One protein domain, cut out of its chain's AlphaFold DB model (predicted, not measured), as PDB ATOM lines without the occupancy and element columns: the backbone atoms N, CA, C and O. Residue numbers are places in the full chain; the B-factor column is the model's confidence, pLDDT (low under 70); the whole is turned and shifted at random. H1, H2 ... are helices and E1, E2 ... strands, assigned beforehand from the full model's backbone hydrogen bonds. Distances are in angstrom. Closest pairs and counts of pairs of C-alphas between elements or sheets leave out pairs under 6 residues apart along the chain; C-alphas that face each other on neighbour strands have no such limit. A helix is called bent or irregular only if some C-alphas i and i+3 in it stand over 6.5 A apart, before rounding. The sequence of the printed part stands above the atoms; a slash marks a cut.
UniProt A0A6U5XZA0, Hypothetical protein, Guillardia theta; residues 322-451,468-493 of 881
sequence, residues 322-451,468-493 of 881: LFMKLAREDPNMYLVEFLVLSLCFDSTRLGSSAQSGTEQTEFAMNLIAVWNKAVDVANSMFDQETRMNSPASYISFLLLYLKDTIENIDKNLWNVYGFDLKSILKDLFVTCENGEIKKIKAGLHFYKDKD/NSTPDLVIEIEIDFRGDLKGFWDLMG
ATOM      1  N   LEU A 322     147.995 136.386 109.083       77.56
ATOM      2  CA  LEU A 322     147.119 135.240 108.879       77.56
ATOM      3  C   LEU A 322     145.741 135.513 109.485       77.56
ATOM      4  O   LEU A 322     144.740 135.313 108.802       77.56
ATOM      5  N   PHE A 323     145.676 136.054 110.704       86.56
ATOM      6  CA  PHE A 323     144.412 136.463 111.310       86.56
ATOM      7  C   PHE A 323     143.683 137.496 110.442       86.56
ATOM      8  O   PHE A 323     142.526 137.289 110.096       86.56
ATOM      9  N   MET A 324     144.353 138.575 110.020       82.19
ATOM     10  CA  MET A 324     143.720 139.623 109.206       82.19
ATOM     11  C   MET A 324     143.297 139.137 107.810       82.19
ATOM     12  O   MET A 324     142.406 139.724 107.196       82.19
ATOM     13  N   LYS A 325     143.932 138.092 107.258       76.69
ATOM     14  CA  LYS A 325     143.447 137.414 106.043       76.69
ATOM     15  C   LYS A 325     142.125 136.706 106.336       76.69
ATOM     16  O   LYS A 325     141.131 136.999 105.683       76.69
ATOM     17  N   LEU A 326     142.104 135.865 107.366       77.62
ATOM     18  CA  LEU A 326     140.927 135.081 107.733       77.62
ATOM     19  C   LEU A 326     139.752 135.956 108.152       77.62
ATOM     20  O   LEU A 326     138.638 135.706 107.727       77.62
ATOM     21  N   ALA A 327     139.995 137.028 108.900       81.06
ATOM     22  CA  ALA A 327     138.949 137.945 109.336       81.06
ATOM     23  C   ALA A 327     138.313 138.757 108.191       81.06
ATOM     24  O   ALA A 327     137.225 139.305 108.355       81.06
ATOM     25  N   ARG A 328     138.984 138.856 107.033       76.38
ATOM     26  CA  ARG A 328     138.402 139.433 105.808       76.38
ATOM     27  C   ARG A 328     137.514 138.441 105.064       76.38
ATOM     28  O   ARG A 328     136.571 138.870 104.410       76.38
ATOM     29  N   GLU A 329     137.844 137.156 105.134       74.75
ATOM     30  CA  GLU A 329     137.064 136.070 104.532       74.75
ATOM     31  C   GLU A 329     135.848 135.728 105.408       74.75
ATOM     32  O   GLU A 329     134.744 135.577 104.894       74.75
ATOM     33  N   ASP A 330     136.042 135.696 106.727       79.69
ATOM     34  CA  ASP A 330     135.024 135.435 107.736       79.69
ATOM     35  C   ASP A 330     135.115 136.453 108.895       79.69
ATOM     36  O   ASP A 330     135.952 136.319 109.797       79.69
ATOM     37  N   PRO A 331     134.232 137.469 108.926       84.19
ATOM     38  CA  PRO A 331     134.179 138.445 110.012       84.19
ATOM     39  C   PRO A 331     133.915 137.845 111.403       84.19
ATOM     40  O   PRO A 331     134.260 138.478 112.405       84.19
ATOM     41  N   ASN A 332     133.368 136.625 111.507       86.31
ATOM     42  CA  ASN A 332     133.159 135.955 112.798       86.31
ATOM     43  C   ASN A 332     134.477 135.574 113.489       86.31
ATOM     44  O   ASN A 332     134.471 135.210 114.666       86.31
ATOM     45  N   MET A 333     135.622 135.703 112.810       87.19
ATOM     46  CA  MET A 333     136.951 135.569 113.416       87.19
ATOM     47  C   MET A 333     137.198 136.553 114.568       87.19
ATOM     48  O   MET A 333     138.019 136.268 115.434       87.19
ATOM     49  N   TYR A 334     136.497 137.693 114.625       88.69
ATOM     50  CA  TYR A 334     136.587 138.626 115.760       88.69
ATOM     51  C   TYR A 334     135.770 138.187 116.988       88.69
ATOM     52  O   TYR A 334     135.918 138.783 118.052       88.69
ATOM     53  N   LEU A 335     134.912 137.169 116.853       88.56
ATOM     54  CA  LEU A 335     134.040 136.649 117.918       88.56
ATOM     55  C   LEU A 335     134.613 135.400 118.607       88.56
ATOM     56  O   LEU A 335     133.932 134.761 119.410       88.56
ATOM     57  N   VAL A 336     135.841 135.013 118.258       91.56
ATOM     58  CA  VAL A 336     136.505 133.838 118.828       91.56
ATOM     59  C   VAL A 336     136.821 134.063 120.305       91.56
ATOM     60  O   VAL A 336     137.157 135.169 120.725       91.56
ATOM     61  N   GLU A 337     136.733 132.996 121.091       91.06
ATOM     62  CA  GLU A 337     137.156 132.993 122.490       91.06
ATOM     63  C   GLU A 337     138.687 133.010 122.579       91.06
ATOM     64  O   GLU A 337     139.268 133.801 123.320       91.06
ATOM     65  N   PHE A 338     139.340 132.173 121.772       93.81
ATOM     66  CA  PHE A 338     140.789 132.137 121.613       93.81
ATOM     67  C   PHE A 338     141.175 131.501 120.272       93.81
ATOM     68  O   PHE A 338     140.347 130.943 119.545       93.81
ATOM     69  N   LEU A 339     142.457 131.595 119.938       94.25
ATOM     70  CA  LEU A 339     143.049 131.009 118.742       94.25
ATOM     71  C   LEU A 339     144.037 129.908 119.122       94.25
ATOM     72  O   LEU A 339     144.737 130.017 120.123       94.25
ATOM     73  N   VAL A 340     144.162 128.880 118.288       93.81
ATOM     74  CA  VAL A 340     145.249 127.900 118.379       93.81
ATOM     75  C   VAL A 340     146.165 128.070 117.174       93.81
ATOM     76  O   VAL A 340     145.765 127.842 116.028       93.81
ATOM     77  N   LEU A 341     147.406 128.472 117.434       92.62
ATOM     78  CA  LEU A 341     148.491 128.459 116.463       92.62
ATOM     79  C   LEU A 341     149.010 127.025 116.346       92.62
ATOM     80  O   LEU A 341     149.702 126.532 117.234       92.62
ATOM     81  N   SER A 342     148.681 126.353 115.246       91.19
ATOM     82  CA  SER A 342     149.128 124.984 115.006       91.19
ATOM     83  C   SER A 342     150.375 124.997 114.117       91.19
ATOM     84  O   SER A 342     150.332 125.332 112.930       91.19
ATOM     85  N   LEU A 343     151.511 124.656 114.723       87.94
ATOM     86  CA  LEU A 343     152.829 124.562 114.109       87.94
ATOM     87  C   LEU A 343     153.046 123.132 113.619       87.94
ATOM     88  O   LEU A 343     153.193 122.194 114.397       87.94
ATOM     89  N   CYS A 344     153.049 122.963 112.308       83.25
ATOM     90  CA  CYS A 344     153.122 121.680 111.637       83.25
ATOM     91  C   CYS A 344     154.503 121.491 111.022       83.25
ATOM     92  O   CYS A 344     155.002 122.377 110.334       83.25
ATOM     93  N   PHE A 345     155.112 120.330 111.206       75.50
ATOM     94  CA  PHE A 345     156.371 120.011 110.546       75.50
ATOM     95  C   PHE A 345     156.468 118.518 110.276       75.50
ATOM     96  O   PHE A 345     155.974 117.688 111.041       75.50
ATOM     97  N   ASP A 346     157.098 118.178 109.161       64.88
ATOM     98  CA  ASP A 346     157.343 116.795 108.783       64.88
ATOM     99  C   ASP A 346     158.848 116.565 108.653       64.88
ATOM    100  O   ASP A 346     159.490 117.057 107.727       64.88
ATOM    101  N   SER A 347     159.414 115.830 109.611       54.53
ATOM    102  CA  SER A 347     160.840 115.490 109.664       54.53
ATOM    103  C   SER A 347     161.138 114.234 108.829       54.53
ATOM    104  O   SER A 347     161.726 113.250 109.307       54.53
ATOM    105  N   THR A 348     160.690 114.202 107.570       43.88
ATOM    106  CA  THR A 348     160.775 113.025 106.684       43.88
ATOM    107  C   THR A 348     162.194 112.744 106.184       43.88
ATOM    108  O   THR A 348     162.478 112.615 104.999       43.88
ATOM    109  N   ARG A 349     163.118 112.508 107.113       37.56
ATOM    110  CA  ARG A 349     164.422 111.915 106.824       37.56
ATOM    111  C   ARG A 349     164.443 110.390 106.756       37.56
ATOM    112  O   ARG A 349     165.516 109.842 106.540       37.56
ATOM    113  N   LEU A 350     163.347 109.658 106.977       29.30
ATOM    114  CA  LEU A 350     163.428 108.190 107.067       29.30
ATOM    115  C   LEU A 350     162.215 107.450 106.499       29.30
ATOM    116  O   LEU A 350     161.259 107.137 107.202       29.30
ATOM    117  N   GLY A 351     162.352 107.034 105.246       28.92
ATOM    118  CA  GLY A 351     161.546 105.990 104.635       28.92
ATOM    119  C   GLY A 351     161.396 106.274 103.161       28.92
ATOM    120  O   GLY A 351     161.190 107.411 102.774       28.92
ATOM    121  N   SER A 352     161.501 105.248 102.339       29.11
ATOM    122  CA  SER A 352     161.174 105.263 100.922       29.11
ATOM    123  C   SER A 352     159.677 105.569 100.709       29.11
ATOM    124  O   SER A 352     158.973 104.754 100.126       29.11
ATOM    125  N   SER A 353     159.136 106.687 101.211       32.03
ATOM    126  CA  SER A 353     157.878 107.214 100.694       32.03
ATOM    127  C   SER A 353     158.195 107.626  99.258       32.03
ATOM    128  O   SER A 353     159.100 108.415  99.002       32.03
ATOM    129  N   ALA A 354     157.547 106.995  98.278       35.12
ATOM    130  CA  ALA A 354     157.974 107.042  96.870       35.12
ATOM    131  C   ALA A 354     157.975 108.444  96.223       35.12
ATOM    132  O   ALA A 354     158.172 108.541  95.011       35.12
ATOM    133  N   GLN A 355     157.668 109.524  96.951       35.56
ATOM    134  CA  GLN A 355     157.228 110.772  96.330       35.56
ATOM    135  C   GLN A 355     157.726 112.088  96.967       35.56
ATOM    136  O   GLN A 355     157.552 113.118  96.312       35.56
ATOM    137  N   SER A 356     158.440 112.118  98.100       36.03
ATOM    138  CA  SER A 356     159.085 113.349  98.620       36.03
ATOM    139  C   SER A 356     160.617 113.307  98.483       36.03
ATOM    140  O   SER A 356     161.242 112.258  98.619       36.03
ATOM    141  N   GLY A 357     161.229 114.440  98.118       40.66
ATOM    142  CA  GLY A 357     162.689 114.582  98.074       40.66
ATOM    143  C   GLY A 357     163.268 114.622  99.491       40.66
ATOM    144  O   GLY A 357     162.673 115.217 100.379       40.66
ATOM    145  N   THR A 358     164.423 113.997  99.702       45.84
ATOM    146  CA  THR A 358     165.033 113.726 101.021       45.84
ATOM    147  C   THR A 358     165.903 114.864 101.579       45.84
ATOM    148  O   THR A 358     166.777 114.622 102.414       45.84
ATOM    149  N   GLU A 359     165.759 116.090 101.072       49.41
ATOM    150  CA  GLU A 359     166.786 117.136 101.213       49.41
ATOM    151  C   GLU A 359     166.440 118.271 102.192       49.41
ATOM    152  O   GLU A 359     167.328 119.064 102.514       49.41
ATOM    153  N   GLN A 360     165.205 118.348 102.704       54.34
ATOM    154  CA  GLN A 360     164.758 119.450 103.570       54.34
ATOM    155  C   GLN A 360     163.626 119.065 104.537       54.34
ATOM    156  O   GLN A 360     162.826 118.190 104.214       54.34
ATOM    157  N   THR A 361     163.527 119.787 105.659       65.00
ATOM    158  CA  THR A 361     162.352 119.808 106.551       65.00
ATOM    159  C   THR A 361     161.653 121.154 106.469       65.00
ATOM    160  O   THR A 361     162.285 122.203 106.615       65.00
ATOM    161  N   GLU A 362     160.338 121.117 106.273       71.88
ATOM    162  CA  GLU A 362     159.471 122.289 106.247       71.88
ATOM    163  C   GLU A 362     158.675 122.416 107.548       71.88
ATOM    164  O   GLU A 362     157.993 121.482 107.970       71.88
ATOM    165  N   PHE A 363     158.751 123.601 108.153       74.44
ATOM    166  CA  PHE A 363     157.893 124.035 109.243       74.44
ATOM    167  C   PHE A 363     156.862 125.018 108.693       74.44
ATOM    168  O   PHE A 363     157.193 126.086 108.160       74.44
ATOM    169  N   ALA A 364     155.603 124.644 108.850       78.44
ATOM    170  CA  ALA A 364     154.444 125.407 108.449       78.44
ATOM    171  C   ALA A 364     153.570 125.741 109.659       78.44
ATOM    172  O   ALA A 364     153.646 125.098 110.700       78.44
ATOM    173  N   MET A 365     152.718 126.745 109.524       81.62
ATOM    174  CA  MET A 365     151.724 127.106 110.521       81.62
ATOM    175  C   MET A 365     150.346 127.242 109.886       81.62
ATOM    176  O   MET A 365     150.221 127.588 108.709       81.62
ATOM    177  N   ASN A 366     149.317 127.004 110.685       87.44
ATOM    178  CA  ASN A 366     147.947 127.395 110.400       87.44
ATOM    179  C   ASN A 366     147.282 127.914 111.687       87.44
ATOM    180  O   ASN A 366     147.823 127.778 112.787       87.44
ATOM    181  N   LEU A 367     146.117 128.542 111.532       88.69
ATOM    182  CA  LEU A 367     145.377 129.154 112.630       88.69
ATOM    183  C   LEU A 367     143.991 128.530 112.753       88.69
ATOM    184  O   LEU A 367     143.239 128.499 111.773       88.69
ATOM    185  N   ILE A 368     143.682 128.075 113.964       92.00
ATOM    186  CA  ILE A 368     142.414 127.461 114.345       92.00
ATOM    187  C   ILE A 368     141.684 128.444 115.257       92.00
ATOM    188  O   ILE A 368     142.203 128.838 116.299       92.00
ATOM    189  N   ALA A 369     140.492 128.850 114.862       91.94
ATOM    190  CA  ALA A 369     139.572 129.616 115.674       91.94
ATOM    191  C   ALA A 369     138.772 128.692 116.592       91.94
ATOM    192  O   ALA A 369     138.274 127.647 116.163       91.94
ATOM    193  N   VAL A 370     138.651 129.100 117.856       92.19
ATOM    194  CA  VAL A 370     137.771 128.472 118.837       92.19
ATOM    195  C   VAL A 370     136.727 129.498 119.242       92.19
ATOM    196  O   VAL A 370     137.043 130.525 119.839       92.19
ATOM    197  N   TRP A 371     135.477 129.238 118.873       88.25
ATOM    198  CA  TRP A 371     134.357 130.126 119.165       88.25
ATOM    199  C   TRP A 371     133.665 129.758 120.468       88.25
ATOM    200  O   TRP A 371     133.596 128.591 120.858       88.25
ATOM    201  N   ASN A 372     133.077 130.773 121.095       78.81
ATOM    202  CA  ASN A 372     132.207 130.579 122.238       78.81
ATOM    203  C   ASN A 372     130.952 129.791 121.813       78.81
ATOM    204  O   ASN A 372     130.277 130.157 120.852       78.81
ATOM    205  N   LYS A 373     130.603 128.746 122.576       68.81
ATOM    206  CA  LYS A 373     129.428 127.884 122.338       68.81
ATOM    207  C   LYS A 373     128.090 128.638 122.307       68.81
ATOM    208  O   LYS A 373     127.105 128.086 121.832       68.81
ATOM    209  N   ALA A 374     128.038 129.865 122.826       63.16
ATOM    210  CA  ALA A 374     126.849 130.715 122.807       63.16
ATOM    211  C   ALA A 374     126.598 131.422 121.458       63.16
ATOM    212  O   ALA A 374     125.544 132.038 121.298       63.16
ATOM    213  N   VAL A 375     127.542 131.371 120.511       65.81
ATOM    214  CA  VAL A 375     127.440 132.040 119.204       65.81
ATOM    215  C   VAL A 375     127.214 130.992 118.115       65.81
ATOM    216  O   VAL A 375     127.986 130.042 118.004       65.81
ATOM    217  N   ASP A 376     126.164 131.155 117.305       72.12
ATOM    218  CA  ASP A 376     125.912 130.271 116.162       72.12
ATOM    219  C   ASP A 376     126.858 130.614 115.005       72.12
ATOM    220  O   ASP A 376     126.730 131.648 114.348       72.12
ATOM    221  N   VAL A 377     127.844 129.745 114.796       76.94
ATOM    222  CA  VAL A 377     128.920 129.895 113.805       76.94
ATOM    223  C   VAL A 377     129.122 128.604 113.004       76.94
ATOM    224  O   VAL A 377     130.232 128.303 112.569       76.94
ATOM    225  N   ALA A 378     128.061 127.809 112.817       73.69
ATOM    226  CA  ALA A 378     128.159 126.490 112.181       73.69
ATOM    227  C   ALA A 378     128.846 126.530 110.799       73.69
ATOM    228  O   ALA A 378     129.683 125.677 110.500       73.69
ATOM    229  N   ASN A 379     128.561 127.558 109.991       75.50
ATOM    230  CA  ASN A 379     129.213 127.755 108.692       75.50
ATOM    231  C   ASN A 379     130.712 128.058 108.845       75.50
ATOM    232  O   ASN A 379     131.526 127.402 108.209       75.50
ATOM    233  N   SER A 380     131.088 128.965 109.753       80.25
ATOM    234  CA  SER A 380     132.492 129.292 110.045       80.25
ATOM    235  C   SER A 380     133.293 128.075 110.519       80.25
ATOM    236  O   SER A 380     134.462 127.909 110.163       80.25
ATOM    237  N   MET A 381     132.665 127.193 111.303       78.88
ATOM    238  CA  MET A 381     133.278 125.938 111.747       78.88
ATOM    239  C   MET A 381     133.526 124.988 110.572       78.88
ATOM    240  O   MET A 381     134.645 124.497 110.413       78.88
ATOM    241  N   PHE A 382     132.525 124.775 109.717       77.94
ATOM    242  CA  PHE A 382     132.666 123.940 108.524       77.94
ATOM    243  C   PHE A 382     133.707 124.501 107.539       77.94
ATOM    244  O   PHE A 382     134.526 123.757 106.987       77.94
ATOM    245  N   ASP A 383     133.731 125.822 107.356       78.00
ATOM    246  CA  ASP A 383     134.698 126.512 106.504       78.00
ATOM    247  C   ASP A 383     136.122 126.376 107.053       78.00
ATOM    248  O   ASP A 383     137.066 126.133 106.297       78.00
ATOM    249  N   GLN A 384     136.296 126.456 108.376       86.69
ATOM    250  CA  GLN A 384     137.572 126.173 109.026       86.69
ATOM    251  C   GLN A 384     138.033 124.735 108.786       86.69
ATOM    252  O   GLN A 384     139.182 124.541 108.384       86.69
ATOM    253  N   GLU A 385     137.173 123.739 109.007       83.31
ATOM    254  CA  GLU A 385     137.516 122.332 108.771       83.31
ATOM    255  C   GLU A 385     137.930 122.111 107.310       83.31
ATOM    256  O   GLU A 385     138.987 121.541 107.027       83.31
ATOM    257  N   THR A 386     137.148 122.644 106.371       80.38
ATOM    258  CA  THR A 386     137.424 122.578 104.929       80.38
ATOM    259  C   THR A 386     138.759 123.236 104.582       80.38
ATOM    260  O   THR A 386     139.584 122.659 103.868       80.38
ATOM    261  N   ARG A 387     139.021 124.424 105.138       81.75
ATOM    262  CA  ARG A 387     140.277 125.160 104.962       81.75
ATOM    263  C   ARG A 387     141.462 124.370 105.504       81.75
ATOM    264  O   ARG A 387     142.455 124.231 104.798       81.75
ATOM    265  N   MET A 388     141.371 123.803 106.704       80.00
ATOM    266  CA  MET A 388     142.457 123.028 107.320       80.00
ATOM    267  C   MET A 388     142.811 121.748 106.550       80.00
ATOM    268  O   MET A 388     143.969 121.317 106.572       80.00
ATOM    269  N   ASN A 389     141.844 121.190 105.819       74.62
ATOM    270  CA  ASN A 389     142.038 120.066 104.905       74.62
ATOM    271  C   ASN A 389     142.607 120.482 103.533       74.62
ATOM    272  O   ASN A 389     142.957 119.625 102.720       74.62
ATOM    273  N   SER A 390     142.747 121.785 103.270       71.69
ATOM    274  CA  SER A 390     143.330 122.319 102.041       71.69
ATOM    275  C   SER A 390     144.830 122.610 102.197       71.69
ATOM    276  O   SER A 390     145.225 123.308 103.136       71.69
ATOM    277  N   PRO A 391     145.679 122.180 101.241       64.25
ATOM    278  CA  PRO A 391     147.095 122.551 101.182       64.25
ATOM    279  C   PRO A 391     147.369 124.063 101.216       64.25
ATOM    280  O   PRO A 391     148.425 124.473 101.690       64.25
ATOM    281  N   ALA A 392     146.437 124.884 100.718       66.50
ATOM    282  CA  ALA A 392     146.590 126.338 100.606       66.50
ATOM    283  C   ALA A 392     146.434 127.085 101.944       66.50
ATOM    284  O   ALA A 392     146.743 128.270 102.030       66.50
ATOM    285  N   SER A 393     145.955 126.413 102.995       68.81
ATOM    286  CA  SER A 393     145.744 127.038 104.309       68.81
ATOM    287  C   SER A 393     147.009 127.159 105.162       68.81
ATOM    288  O   SER A 393     146.994 127.855 106.178       68.81
ATOM    289  N   TYR A 394     148.087 126.478 104.770       71.56
ATOM    290  CA  TYR A 394     149.335 126.419 105.523       71.56
ATOM    291  C   TYR A 394     150.334 127.466 105.023       71.56
ATOM    292  O   TYR A 394     150.536 127.626 103.818       71.56
ATOM    293  N   ILE A 395     151.022 128.120 105.959       71.25
ATOM    294  CA  ILE A 395     152.090 129.086 105.680       71.25
ATOM    295  C   ILE A 395     153.422 128.528 106.177       71.25
ATOM    296  O   ILE A 395     153.565 128.246 107.362       71.25
ATOM    297  N   SER A 396     154.413 128.405 105.298       71.44
ATOM    298  CA  SER A 396     155.791 128.053 105.652       71.44
ATOM    299  C   SER A 396     156.469 129.234 106.338       71.44
ATOM    300  O   SER A 396     156.454 130.348 105.811       71.44
ATOM    301  N   PHE A 397     157.109 128.989 107.480       67.94
ATOM    302  CA  PHE A 397     157.873 130.019 108.200       67.94
ATOM    303  C   PHE A 397     159.332 129.643 108.447       67.94
ATOM    304  O   PHE A 397     160.168 130.522 108.657       67.94
ATOM    305  N   LEU A 398     159.661 128.350 108.392       68.44
ATOM    306  CA  LEU A 398     161.028 127.868 108.521       68.44
ATOM    307  C   LEU A 398     161.267 126.678 107.585       68.44
ATOM    308  O   LEU A 398     160.450 125.769 107.474       68.44
ATOM    309  N   LEU A 399     162.423 126.691 106.924       66.12
ATOM    310  CA  LEU A 399     162.916 125.612 106.075       66.12
ATOM    311  C   LEU A 399     164.326 125.239 106.538       66.12
ATOM    312  O   LEU A 399     165.212 126.094 106.577       66.12
ATOM    313  N   LEU A 400     164.537 123.970 106.892       59.28
ATOM    314  CA  LEU A 400     165.850 123.434 107.261       59.28
ATOM    315  C   LEU A 400     166.408 122.590 106.119       59.28
ATOM    316  O   LEU A 400     165.783 121.623 105.689       59.28
ATOM    317  N   TYR A 401     167.607 122.934 105.652       52.12
ATOM    318  CA  TYR A 401     168.283 122.242 104.555       52.12
ATOM    319  C   TYR A 401     169.225 121.153 105.073       52.12
ATOM    320  O   TYR A 401     169.987 121.378 106.012       52.12
ATOM    321  N   LEU A 402     169.225 119.993 104.407       47.97
ATOM    322  CA  LEU A 402     170.251 118.948 104.475       47.97
ATOM    323  C   LEU A 402     170.805 118.657 105.882       47.97
ATOM    324  O   LEU A 402     172.020 118.576 106.040       47.97
ATOM    325  N   LYS A 403     169.937 118.461 106.888       51.09
ATOM    326  CA  LYS A 403     170.166 117.719 108.151       51.09
ATOM    327  C   LYS A 403     169.092 118.084 109.175       51.09
ATOM    328  O   LYS A 403     169.234 119.075 109.880       51.09
ATOM    329  N   ASP A 404     168.086 117.229 109.324       54.75
ATOM    330  CA  ASP A 404     167.151 117.288 110.458       54.75
ATOM    331  C   ASP A 404     167.844 116.650 111.660       54.75
ATOM    332  O   ASP A 404     167.641 115.479 111.980       54.75
ATOM    333  N   THR A 405     168.815 117.365 112.218       63.47
ATOM    334  CA  THR A 405     169.460 116.955 113.460       63.47
ATOM    335  C   THR A 405     168.916 117.794 114.598       63.47
ATOM    336  O   THR A 405     168.453 118.920 114.388       63.47
ATOM    337  N   ILE A 406     168.992 117.245 115.807       68.25
ATOM    338  CA  ILE A 406     168.568 117.935 117.025       68.25
ATOM    339  C   ILE A 406     169.303 119.276 117.140       68.25
ATOM    340  O   ILE A 406     168.674 120.275 117.457       68.25
ATOM    341  N   GLU A 407     170.591 119.344 116.777       69.19
ATOM    342  CA  GLU A 407     171.358 120.597 116.811       69.19
ATOM    343  C   GLU A 407     170.810 121.644 115.833       69.19
ATOM    344  O   GLU A 407     170.794 122.833 116.141       69.19
ATOM    345  N   ASN A 408     170.343 121.226 114.652       65.81
ATOM    346  CA  ASN A 408     169.775 122.143 113.667       65.81
ATOM    347  C   ASN A 408     168.374 122.617 114.059       65.81
ATOM    348  O   ASN A 408     168.064 123.788 113.842       65.81
ATOM    349  N   ILE A 409     167.543 121.751 114.640       72.19
ATOM    350  CA  ILE A 409     166.232 122.149 115.170       72.19
ATOM    351  C   ILE A 409     166.424 123.088 116.356       72.19
ATOM    352  O   ILE A 409     165.820 124.153 116.390       72.19
ATOM    353  N   ASP A 410     167.318 122.758 117.283       73.06
ATOM    354  CA  ASP A 410     167.634 123.622 118.415       73.06
ATOM    355  C   ASP A 410     168.131 124.994 117.949       73.06
ATOM    356  O   ASP A 410     167.567 126.021 118.315       73.06
ATOM    357  N   LYS A 411     169.104 125.018 117.033       70.44
ATOM    358  CA  LYS A 411     169.678 126.259 116.508       70.44
ATOM    359  C   LYS A 411     168.682 127.138 115.757       70.44
ATOM    360  O   LYS A 411     168.785 128.353 115.867       70.44
ATOM    361  N   ASN A 412     167.787 126.560 114.956       66.25
ATOM    362  CA  ASN A 412     166.969 127.333 114.014       66.25
ATOM    363  C   ASN A 412     165.500 127.467 114.428       66.25
ATOM    364  O   ASN A 412     164.852 128.416 113.999       66.25
ATOM    365  N   LEU A 413     164.969 126.543 115.232       76.12
ATOM    366  CA  LEU A 413     163.623 126.637 115.790       76.12
ATOM    367  C   LEU A 413     163.671 127.187 117.214       76.12
ATOM    368  O   LEU A 413     163.156 128.272 117.458       76.12
ATOM    369  N   TRP A 414     164.310 126.477 118.147       77.81
ATOM    370  CA  TRP A 414     164.253 126.847 119.564       77.81
ATOM    371  C   TRP A 414     165.021 128.130 119.879       77.81
ATOM    372  O   TRP A 414     164.465 129.035 120.495       77.81
ATOM    373  N   ASN A 415     166.256 128.255 119.400       74.69
ATOM    374  CA  ASN A 415     167.104 129.413 119.693       74.69
ATOM    375  C   ASN A 415     166.660 130.683 118.951       74.69
ATOM    376  O   ASN A 415     166.972 131.782 119.400       74.69
ATOM    377  N   VAL A 416     165.933 130.547 117.837       71.62
ATOM    378  CA  VAL A 416     165.417 131.692 117.065       71.62
ATOM    379  C   VAL A 416     164.001 132.044 117.505       71.62
ATOM    380  O   VAL A 416     163.741 133.172 117.907       71.62
ATOM    381  N   TYR A 417     163.085 131.078 117.460       75.19
ATOM    382  CA  TYR A 417     161.659 131.321 117.654       75.19
ATOM    383  C   TYR A 417     161.156 130.981 119.052       75.19
ATOM    384  O   TYR A 417     160.068 131.417 119.410       75.19
ATOM    385  N   GLY A 418     161.911 130.248 119.876       78.94
ATOM    386  CA  GLY A 418     161.493 129.937 121.248       78.94
ATOM    387  C   GLY A 418     161.195 131.198 122.066       78.94
ATOM    388  O   GLY A 418     160.219 131.230 122.815       78.94
ATOM    389  N   PHE A 419     161.969 132.271 121.857       76.62
ATOM    390  CA  PHE A 419     161.695 133.578 122.458       76.62
ATOM    391  C   PHE A 419     160.394 134.202 121.937       76.62
ATOM    392  O   PHE A 419     159.587 134.660 122.742       76.62
ATOM    393  N   ASP A 420     160.157 134.181 120.623       78.00
ATOM    394  CA  ASP A 420     158.934 134.715 120.010       78.00
ATOM    395  C   ASP A 420     157.686 133.976 120.509       78.00
ATOM    396  O   ASP A 420     156.712 134.608 120.917       78.00
ATOM    397  N   LEU A 421     157.726 132.640 120.542       83.94
ATOM    398  CA  LEU A 421     156.626 131.815 121.048       83.94
ATOM    399  C   LEU A 421     156.347 132.119 122.524       83.94
ATOM    400  O   LEU A 421     155.202 132.354 122.904       83.94
ATOM    401  N   LYS A 422     157.397 132.202 123.350       84.50
ATOM    402  CA  LYS A 422     157.274 132.586 124.761       84.50
ATOM    403  C   LYS A 422     156.726 134.002 124.923       84.50
ATOM    404  O   LYS A 422     155.929 134.252 125.822       84.50
ATOM    405  N   SER A 423     157.146 134.928 124.064       82.19
ATOM    406  CA  SER A 423     156.673 136.309 124.065       82.19
ATOM    407  C   SER A 423     155.180 136.375 123.770       82.19
ATOM    408  O   SER A 423     154.472 137.078 124.483       82.19
ATOM    409  N   ILE A 424     154.680 135.614 122.792       85.31
ATOM    410  CA  ILE A 424     153.251 135.543 122.443       85.31
ATOM    411  C   ILE A 424     152.406 135.060 123.630       85.31
ATOM    412  O   ILE A 424     151.340 135.621 123.876       85.31
ATOM    413  N   LEU A 425     152.905 134.070 124.377       88.56
ATOM    414  CA  LEU A 425     152.206 133.427 125.497       88.56
ATOM    415  C   LEU A 425     152.311 134.173 126.836       88.56
ATOM    416  O   LEU A 425     151.656 133.794 127.806       88.56
ATOM    417  N   LYS A 426     153.142 135.215 126.932       87.50
ATOM    418  CA  LYS A 426     153.391 135.922 128.195       87.50
ATOM    419  C   LYS A 426     152.468 137.130 128.361       87.50
ATOM    420  O   LYS A 426     152.368 137.966 127.467       87.50
ATOM    421  N   ASP A 427     151.861 137.283 129.533       88.88
ATOM    422  CA  ASP A 427     151.145 138.514 129.883       88.88
ATOM    423  C   ASP A 427     152.102 139.721 129.922       88.88
ATOM    424  O   ASP A 427     153.246 139.618 130.383       88.88
ATOM    425  N   LEU A 428     151.632 140.878 129.457       86.88
ATOM    426  CA  LEU A 428     152.377 142.133 129.514       86.88
ATOM    427  C   LEU A 428     151.975 142.935 130.755       86.88
ATOM    428  O   LEU A 428     150.805 142.984 131.131       86.88
ATOM    429  N   PHE A 429     152.956 143.583 131.378       84.81
ATOM    430  CA  PHE A 429     152.751 144.480 132.511       84.81
ATOM    431  C   PHE A 429     153.185 145.875 132.088       84.81
ATOM    432  O   PHE A 429     154.358 146.094 131.787       84.81
ATOM    433  N   VAL A 430     152.231 146.797 132.037       82.00
ATOM    434  CA  VAL A 430     152.440 148.164 131.569       82.00
ATOM    435  C   VAL A 430     152.280 149.106 132.756       82.00
ATOM    436  O   VAL A 430     151.307 148.997 133.497       82.00
ATOM    437  N   THR A 431     153.252 149.994 132.970       78.50
ATOM    438  CA  THR A 431     153.181 151.000 134.042       78.50
ATOM    439  C   THR A 431     152.544 152.260 133.483       78.50
ATOM    440  O   THR A 431     153.136 152.908 132.626       78.50
ATOM    441  N   CYS A 432     151.346 152.593 133.941       74.88
ATOM    442  CA  CYS A 432     150.629 153.790 133.523       74.88
ATOM    443  C   CYS A 432     151.301 155.063 134.073       74.88
ATOM    444  O   CYS A 432     152.065 155.013 135.038       74.88
ATOM    445  N   GLU A 433     150.988 156.230 133.498       70.62
ATOM    446  CA  GLU A 433     151.531 157.530 133.943       70.62
ATOM    447  C   GLU A 433     151.244 157.851 135.423       70.62
ATOM    448  O   GLU A 433     152.009 158.567 136.065       70.62
ATOM    449  N   ASN A 434     150.171 157.288 135.987       77.12
ATOM    450  CA  ASN A 434     149.818 157.398 137.406       77.12
ATOM    451  C   ASN A 434     150.624 156.447 138.325       77.12
ATOM    452  O   ASN A 434     150.381 156.424 139.531       77.12
ATOM    453  N   GLY A 435     151.555 155.655 137.778       74.38
ATOM    454  CA  GLY A 435     152.351 154.658 138.500       74.38
ATOM    455  C   GLY A 435     151.656 153.308 138.725       74.38
ATOM    456  O   GLY A 435     152.242 152.421 139.343       74.38
ATOM    457  N   GLU A 436     150.426 153.122 138.236       81.56
ATOM    458  CA  GLU A 436     149.685 151.863 138.344       81.56
ATOM    459  C   GLU A 436     150.220 150.817 137.356       81.56
ATOM    460  O   GLU A 436     150.503 151.122 136.199       81.56
ATOM    461  N   ILE A 437     150.342 149.559 137.793       82.00
ATOM    462  CA  ILE A 437     150.765 148.453 136.927       82.00
ATOM    463  C   ILE A 437     149.525 147.745 136.383       82.00
ATOM    464  O   ILE A 437     148.846 147.010 137.102       82.00
ATOM    465  N   LYS A 438     149.267 147.912 135.087       83.75
ATOM    466  CA  LYS A 438     148.189 147.229 134.375       83.75
ATOM    467  C   LYS A 438     148.688 145.919 133.776       83.75
ATOM    468  O   LYS A 438     149.641 145.895 132.998       83.75
ATOM    469  N   LYS A 439     148.005 144.822 134.105       89.19
ATOM    470  CA  LYS A 439     148.226 143.510 133.488       89.19
ATOM    471  C   LYS A 439     147.371 143.380 132.224       89.19
ATOM    472  O   LYS A 439     146.147 143.446 132.305       89.19
ATOM    473  N   ILE A 440     148.005 143.169 131.074       88.69
ATOM    474  CA  ILE A 440     147.352 142.919 129.783       88.69
ATOM    475  C   ILE A 440     147.620 141.466 129.385       88.69
ATOM    476  O   ILE A 440     148.767 141.014 129.413       88.69
ATOM    477  N   LYS A 441     146.554 140.734 129.049       90.69
ATOM    478  CA  LYS A 441     146.624 139.309 128.709       90.69
ATOM    479  C   LYS A 441     147.512 139.038 127.489       90.69
ATOM    480  O   LYS A 441     147.626 139.876 126.600       90.69
ATOM    481  N   ALA A 442     148.115 137.855 127.452       89.75
ATOM    482  CA  ALA A 442     148.813 137.305 126.295       89.75
ATOM    483  C   ALA A 442     147.895 137.152 125.061       89.75
ATOM    484  O   ALA A 442     146.686 136.978 125.199       89.75
ATOM    485  N   GLY A 443     148.474 137.181 123.853       91.94
ATOM    486  CA  GLY A 443     147.731 136.990 122.602       91.94
ATOM    487  C   GLY A 443     147.927 138.079 121.538       91.94
ATOM    488  O   GLY A 443     148.923 138.815 121.547       91.94
ATOM    489  N   LEU A 444     146.963 138.169 120.612       93.75
ATOM    490  CA  LEU A 444     146.865 139.225 119.598       93.75
ATOM    491  C   LEU A 444     146.147 140.442 120.166       93.75
ATOM    492  O   LEU A 444     145.057 140.330 120.721       93.75
ATOM    493  N   HIS A 445     146.765 141.608 120.012       94.00
ATOM    494  CA  HIS A 445     146.264 142.865 120.555       94.00
ATOM    495  C   HIS A 445     145.730 143.712 119.405       94.00
ATOM    496  O   HIS A 445     146.466 144.012 118.469       94.00
ATOM    497  N   PHE A 446     144.463 144.101 119.472       95.00
ATOM    498  CA  PHE A 446     143.790 144.851 118.421       95.00
ATOM    499  C   PHE A 446     143.599 146.301 118.831       95.00
ATOM    500  O   PHE A 446     143.268 146.597 119.978       95.00
ATOM    501  N   TYR A 447     143.755 147.191 117.861       92.50
ATOM    502  CA  TYR A 447     143.456 148.607 117.996       92.50
ATOM    503  C   TYR A 447     142.540 149.035 116.861       92.50
ATOM    504  O   TYR A 447     142.702 148.578 115.727       92.50
ATOM    505  N   LYS A 448     141.595 149.922 117.153       90.88
ATOM    506  CA  LYS A 448     140.796 150.579 116.125       90.88
ATOM    507  C   LYS A 448     141.647 151.596 115.378       90.88
ATOM    508  O   LYS A 448     142.371 152.391 115.984       90.88
ATOM    509  N   ASP A 449     141.566 151.563 114.056       83.06
ATOM    510  CA  ASP A 449     142.096 152.631 113.221       83.06
ATOM    511  C   ASP A 449     141.164 153.858 113.214       83.06
ATOM    512  O   ASP A 449     140.179 153.938 113.953       83.06
ATOM    513  N   LYS A 450     141.505 154.855 112.391       82.00
ATOM    514  CA  LYS A 450     140.750 156.113 112.289       82.00
ATOM    515  C   LYS A 450     139.320 155.917 111.779       82.00
ATOM    516  O   LYS A 450     138.473 156.755 112.072       82.00
ATOM    517  N   ASP A 451     139.071 154.829 111.058       79.62
ATOM    518  CA  ASP A 451     137.772 154.484 110.488       79.62
ATOM    519  C   ASP A 451     136.979 153.545 111.422       79.62
ATOM    520  O   ASP A 451     135.873 153.113 111.098       79.62
ATOM    521  N   ASN A 468     150.659 154.131 127.627       76.75
ATOM    522  CA  ASN A 468     149.285 154.621 127.602       76.75
ATOM    523  C   ASN A 468     148.393 153.823 126.646       76.75
ATOM    524  O   ASN A 468     147.173 154.006 126.628       76.75
ATOM    525  N   SER A 469     148.972 152.926 125.847       81.81
ATOM    526  CA  SER A 469     148.200 152.110 124.921       81.81
ATOM    527  C   SER A 469     147.423 151.023 125.665       81.81
ATOM    528  O   SER A 469     147.949 150.267 126.480       81.81
ATOM    529  N   THR A 470     146.122 150.948 125.397       86.19
ATOM    530  CA  THR A 470     145.276 149.832 125.820       86.19
ATOM    531  C   THR A 470     144.609 149.261 124.576       86.19
ATOM    532  O   THR A 470     143.955 150.028 123.868       86.19
ATOM    533  N   PRO A 471     144.768 147.959 124.289       92.00
ATOM    534  CA  PRO A 471     144.112 147.344 123.145       92.00
ATOM    535  C   PRO A 471     142.590 147.363 123.312       92.00
ATOM    536  O   PRO A 471     142.075 147.142 124.409       92.00
ATOM    537  N   ASP A 472     141.880 147.598 122.211       93.75
ATOM    538  CA  ASP A 472     140.416 147.558 122.136       93.75
ATOM    539  C   ASP A 472     139.873 146.127 122.281       93.75
ATOM    540  O   ASP A 472     138.765 145.919 122.772       93.75
ATOM    541  N   LEU A 473     140.653 145.139 121.838       94.25
ATOM    542  CA  LEU A 473     140.349 143.714 121.936       94.25
ATOM    543  C   LEU A 473     141.657 142.932 122.104       94.25
ATOM    544  O   LEU A 473     142.670 143.257 121.486       94.25
ATOM    545  N   VAL A 474     141.626 141.884 122.925       94.06
ATOM    546  CA  VAL A 474     142.709 140.901 123.031       94.06
ATOM    547  C   VAL A 474     142.128 139.526 122.753       94.06
ATOM    548  O   VAL A 474     141.145 139.146 123.384       94.06
ATOM    549  N   ILE A 475     142.742 138.797 121.824       95.06
ATOM    550  CA  ILE A 475     142.396 137.405 121.527       95.06
ATOM    551  C   ILE A 475     143.562 136.525 121.972       95.06
ATOM    552  O   ILE A 475     144.672 136.661 121.452       95.06
ATOM    553  N   GLU A 476     143.311 135.648 122.944       94.56
ATOM    554  CA  GLU A 476     144.317 134.746 123.513       94.56
ATOM    555  C   GLU A 476     144.789 133.708 122.480       94.56
ATOM    556  O   GLU A 476     144.060 133.357 121.547       94.56
ATOM    557  N   ILE A 477     146.026 133.222 122.635       92.88
ATOM    558  CA  ILE A 477     146.634 132.230 121.738       92.88
ATOM    559  C   ILE A 477     147.102 131.020 122.547       92.88
ATOM    560  O   ILE A 477     147.882 131.161 123.484       92.88
ATOM    561  N   GLU A 478     146.696 129.828 122.121       92.50
ATOM    562  CA  GLU A 478     147.331 128.557 122.467       92.50
ATOM    563  C   GLU A 478     148.231 128.086 121.315       92.50
ATOM    564  O   GLU A 478     148.052 128.486 120.164       92.50
ATOM    565  N   ILE A 479     149.195 127.210 121.605       91.75
ATOM    566  CA  ILE A 479     150.087 126.629 120.594       91.75
ATOM    567  C   ILE A 479     149.923 125.117 120.594       91.75
ATOM    568  O   ILE A 479     149.985 124.493 121.650       91.75
ATOM    569  N   ASP A 480     149.799 124.547 119.399       91.44
ATOM    570  CA  ASP A 480     149.939 123.117 119.154       91.44
ATOM    571  C   ASP A 480     151.137 122.865 118.242       91.44
ATOM    572  O   ASP A 480     151.378 123.599 117.285       91.44
ATOM    573  N   PHE A 481     151.841 121.768 118.480       88.94
ATOM    574  CA  PHE A 481     152.797 121.199 117.548       88.94
ATOM    575  C   PHE A 481     152.194 119.946 116.928       88.94
ATOM    576  O   PHE A 481     151.686 119.073 117.628       88.94
ATOM    577  N   ARG A 482     152.294 119.835 115.607       86.44
ATOM    578  CA  ARG A 482     151.826 118.699 114.812       86.44
ATOM    579  C   ARG A 482     152.979 118.147 113.998       86.44
ATOM    580  O   ARG A 482     153.658 118.878 113.282       86.44
ATOM    581  N   GLY A 483     153.180 116.842 114.083       78.00
ATOM    582  CA  GLY A 483     154.246 116.174 113.359       78.00
ATOM    583  C   GLY A 483     154.111 114.667 113.421       78.00
ATOM    584  O   GLY A 483     153.264 114.107 114.127       78.00
ATOM    585  N   ASP A 484     154.947 113.986 112.650       73.69
ATOM    586  CA  ASP A 484     155.156 112.569 112.877       73.69
ATOM    587  C   ASP A 484     155.895 112.357 114.211       73.69
ATOM    588  O   ASP A 484     156.529 113.251 114.771       73.69
ATOM    589  N   LEU A 485     155.797 111.148 114.756       75.00
ATOM    590  CA  LEU A 485     156.415 110.830 116.041       75.00
ATOM    591  C   LEU A 485     157.939 111.048 116.045       75.00
ATOM    592  O   LEU A 485     158.497 111.434 117.070       75.00
ATOM    593  N   LYS A 486     158.608 110.837 114.904       71.25
ATOM    594  CA  LYS A 486     160.028 111.164 114.770       71.25
ATOM    595  C   LYS A 486     160.260 112.664 114.926       71.25
ATOM    596  O   LYS A 486     161.101 113.053 115.731       71.25
ATOM    597  N   GLY A 487     159.456 113.473 114.248       71.12
ATOM    598  CA  GLY A 487     159.499 114.921 114.332       71.12
ATOM    599  C   GLY A 487     159.310 115.401 115.754       71.12
ATOM    600  O   GLY A 487     160.086 116.220 116.227       71.12
ATOM    601  N   PHE A 488     158.356 114.840 116.488       78.75
ATOM    602  CA  PHE A 488     158.188 115.206 117.887       78.75
ATOM    603  C   PHE A 488     159.363 114.820 118.783       78.75
ATOM    604  O   PHE A 488     159.716 115.602 119.661       78.75
ATOM    605  N   TRP A 489     159.990 113.656 118.591       77.12
ATOM    606  CA  TRP A 489     161.201 113.328 119.351       77.12
ATOM    607  C   TRP A 489     162.329 114.316 119.073       77.12
ATOM    608  O   TRP A 489     162.980 114.769 120.014       77.12
ATOM    609  N   ASP A 490     162.519 114.667 117.802       73.50
ATOM    610  CA  ASP A 490     163.538 115.621 117.381       73.50
ATOM    611  C   ASP A 490     163.225 117.033 117.927       73.50
ATOM    612  O   ASP A 490     164.115 117.712 118.439       73.50
ATOM    613  N   LEU A 491     161.948 117.437 117.927       77.94
ATOM    614  CA  LEU A 491     161.457 118.684 118.518       77.94
ATOM    615  C   LEU A 491     161.707 118.733 120.032       77.94
ATOM    616  O   LEU A 491     162.155 119.753 120.546       77.94
ATOM    617  N   MET A 492     161.458 117.638 120.752       79.75
ATOM    618  CA  MET A 492     161.649 117.553 122.206       79.75
ATOM    619  C   MET A 492     163.107 117.307 122.624       79.75
ATOM    620  O   MET A 492     163.379 117.144 123.811       79.75
ATOM    621  N   GLY A 493     164.054 117.248 121.678       68.56
ATOM    622  CA  GLY A 493     165.463 116.965 121.976       68.56
ATOM    623  C   GLY A 493     165.698 115.562 122.549       68.56
ATOM    624  O   GLY A 493     166.715 115.303 123.191       68.56
TER     625      GLY A 493
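AT A GLANCE: This is residues 322 to 451 and 468 to 493 of the 881 residues of the protein "Hypothetical protein" of Guillardia theta (UniProt A0A6U5XZA0). A twisted sheet of five strands, curled like part of a barrel, has the long, kinked helix H4 running along one face, with the short helix H5 at the beginning of H4 on that same face; H2 is on the opposite face, and H3 packs on E2. The small hairpin of E4 and E5 lies beside the end of this sheet where E6 and the beginning of E7 are, with its turn near Asn 434 reaching farthest out there, and the loop of residues 347 to 359 lies at the other end; the C-alphas of Asn 434 and of Ala 354 in that loop are the two farthest apart. The printed part has 156 residues with five named helices and seven named strands, in the order H1 H2 E1 E2 H3 E3 H4 E4 E5 E6 E7 H5. The large sheet has the order E3 E2 E1 E7 E6 and is mixed, the pair E4 and E5 is antiparallel, and the class is mixed, helices and strands. The whole is loose, with a radius of gyration of the C-alphas of 18.8 A, and spans 60 by 41 by 28 A.

HOW THE PARTS SIT: In the large sheet, E1, residues 336 to 346, and E7, residues 473 to 483, are parallel at 26 degrees, with N 341 and O 478 2.8 A apart. E2, residues 360 to 371, is antiparallel to E1 at 163 degrees in a hairpin, with N 340 and O 368 2.8 A apart. The edge strand E3, residues 395 to 401, is antiparallel to E2, with N 363 and O 398 2.8 A apart. The other edge strand, E6, residues 444 to 448, is antiparallel to E7, with N 446 and O 473 2.8 A apart. The pairing is staggered: E7 pairs with E6 over residues 473 to 475 and with E1 over residues 476 to 483. H4, residues 406 to 425, is on the sheet at a height of 9.2 A, over E2 and only just over E3, where 3 of its C-alphas fall; it runs along the strands, at 21 degrees to E2 on the local plane. H4 has a kink of 47 degrees near residue 414 and is irregular, only just: C-alphas 416 and 419 are 6.8 A apart. H5, residues 485 to 491, is on the same face and touches residues 406 to 410 of H4, about perpendicular at 77 degrees; their closest C-alphas, of Ile 406 and Asp 490, are 5.5 A apart. H2, residues 331 to 335, is on the opposite face at a height of 7.5 A, over none of the strands. H1, residues 322 to 329, only grazes the sheet and touches H2 only at the corner, closest at the C-alphas of Ala 327 and Met 333, 5.1 A. H3, residues 378 to 388, is on the sheet, its C-alpha of Gln 384 7.3 A from that of Ile 368, their closest pair. E4, residues 428 to 431, and E5, residues 437 to 440, form a hairpin, with N 430 and O 438 2.9 A apart; E5 is apart from E7, only just, at 8.4 A. Every O i to N i+4 pair is within hydrogen-bond range in H3 and H5, against 3 of 4 in H1, 12 of 16 in H4 and 0 of 1 in H2, where 2 of 2 O i to N i+3 pairs are.

IN THESE COORDINATES: H1 begins at C-alpha 322, (147.119, 135.240, 108.879). From first to last C-alpha, E2 measures 35.8 A, E7 32.0 A, E1 28.7 A, H4 24.1 A, E3 17.6 A and H3 15.5 A. H4 ends at C-alpha 425, (152.206, 133.427, 125.497), and H5 at C-alpha 491, (161.457, 118.684, 118.518).

THE WHOLE: The two C-alphas farthest apart, of Ala 354 and Asn 434, are 65.2 A apart. Residues 452 to 467 are not printed, and C-alphas 451 and 468 are 20.6 A apart across this cut. The link from E1 to E2 is long, with 13 residues. The mean pLDDT of the printed part is 76.1; 36 residues are under 70, among them 346 to 361 and 397 to 408.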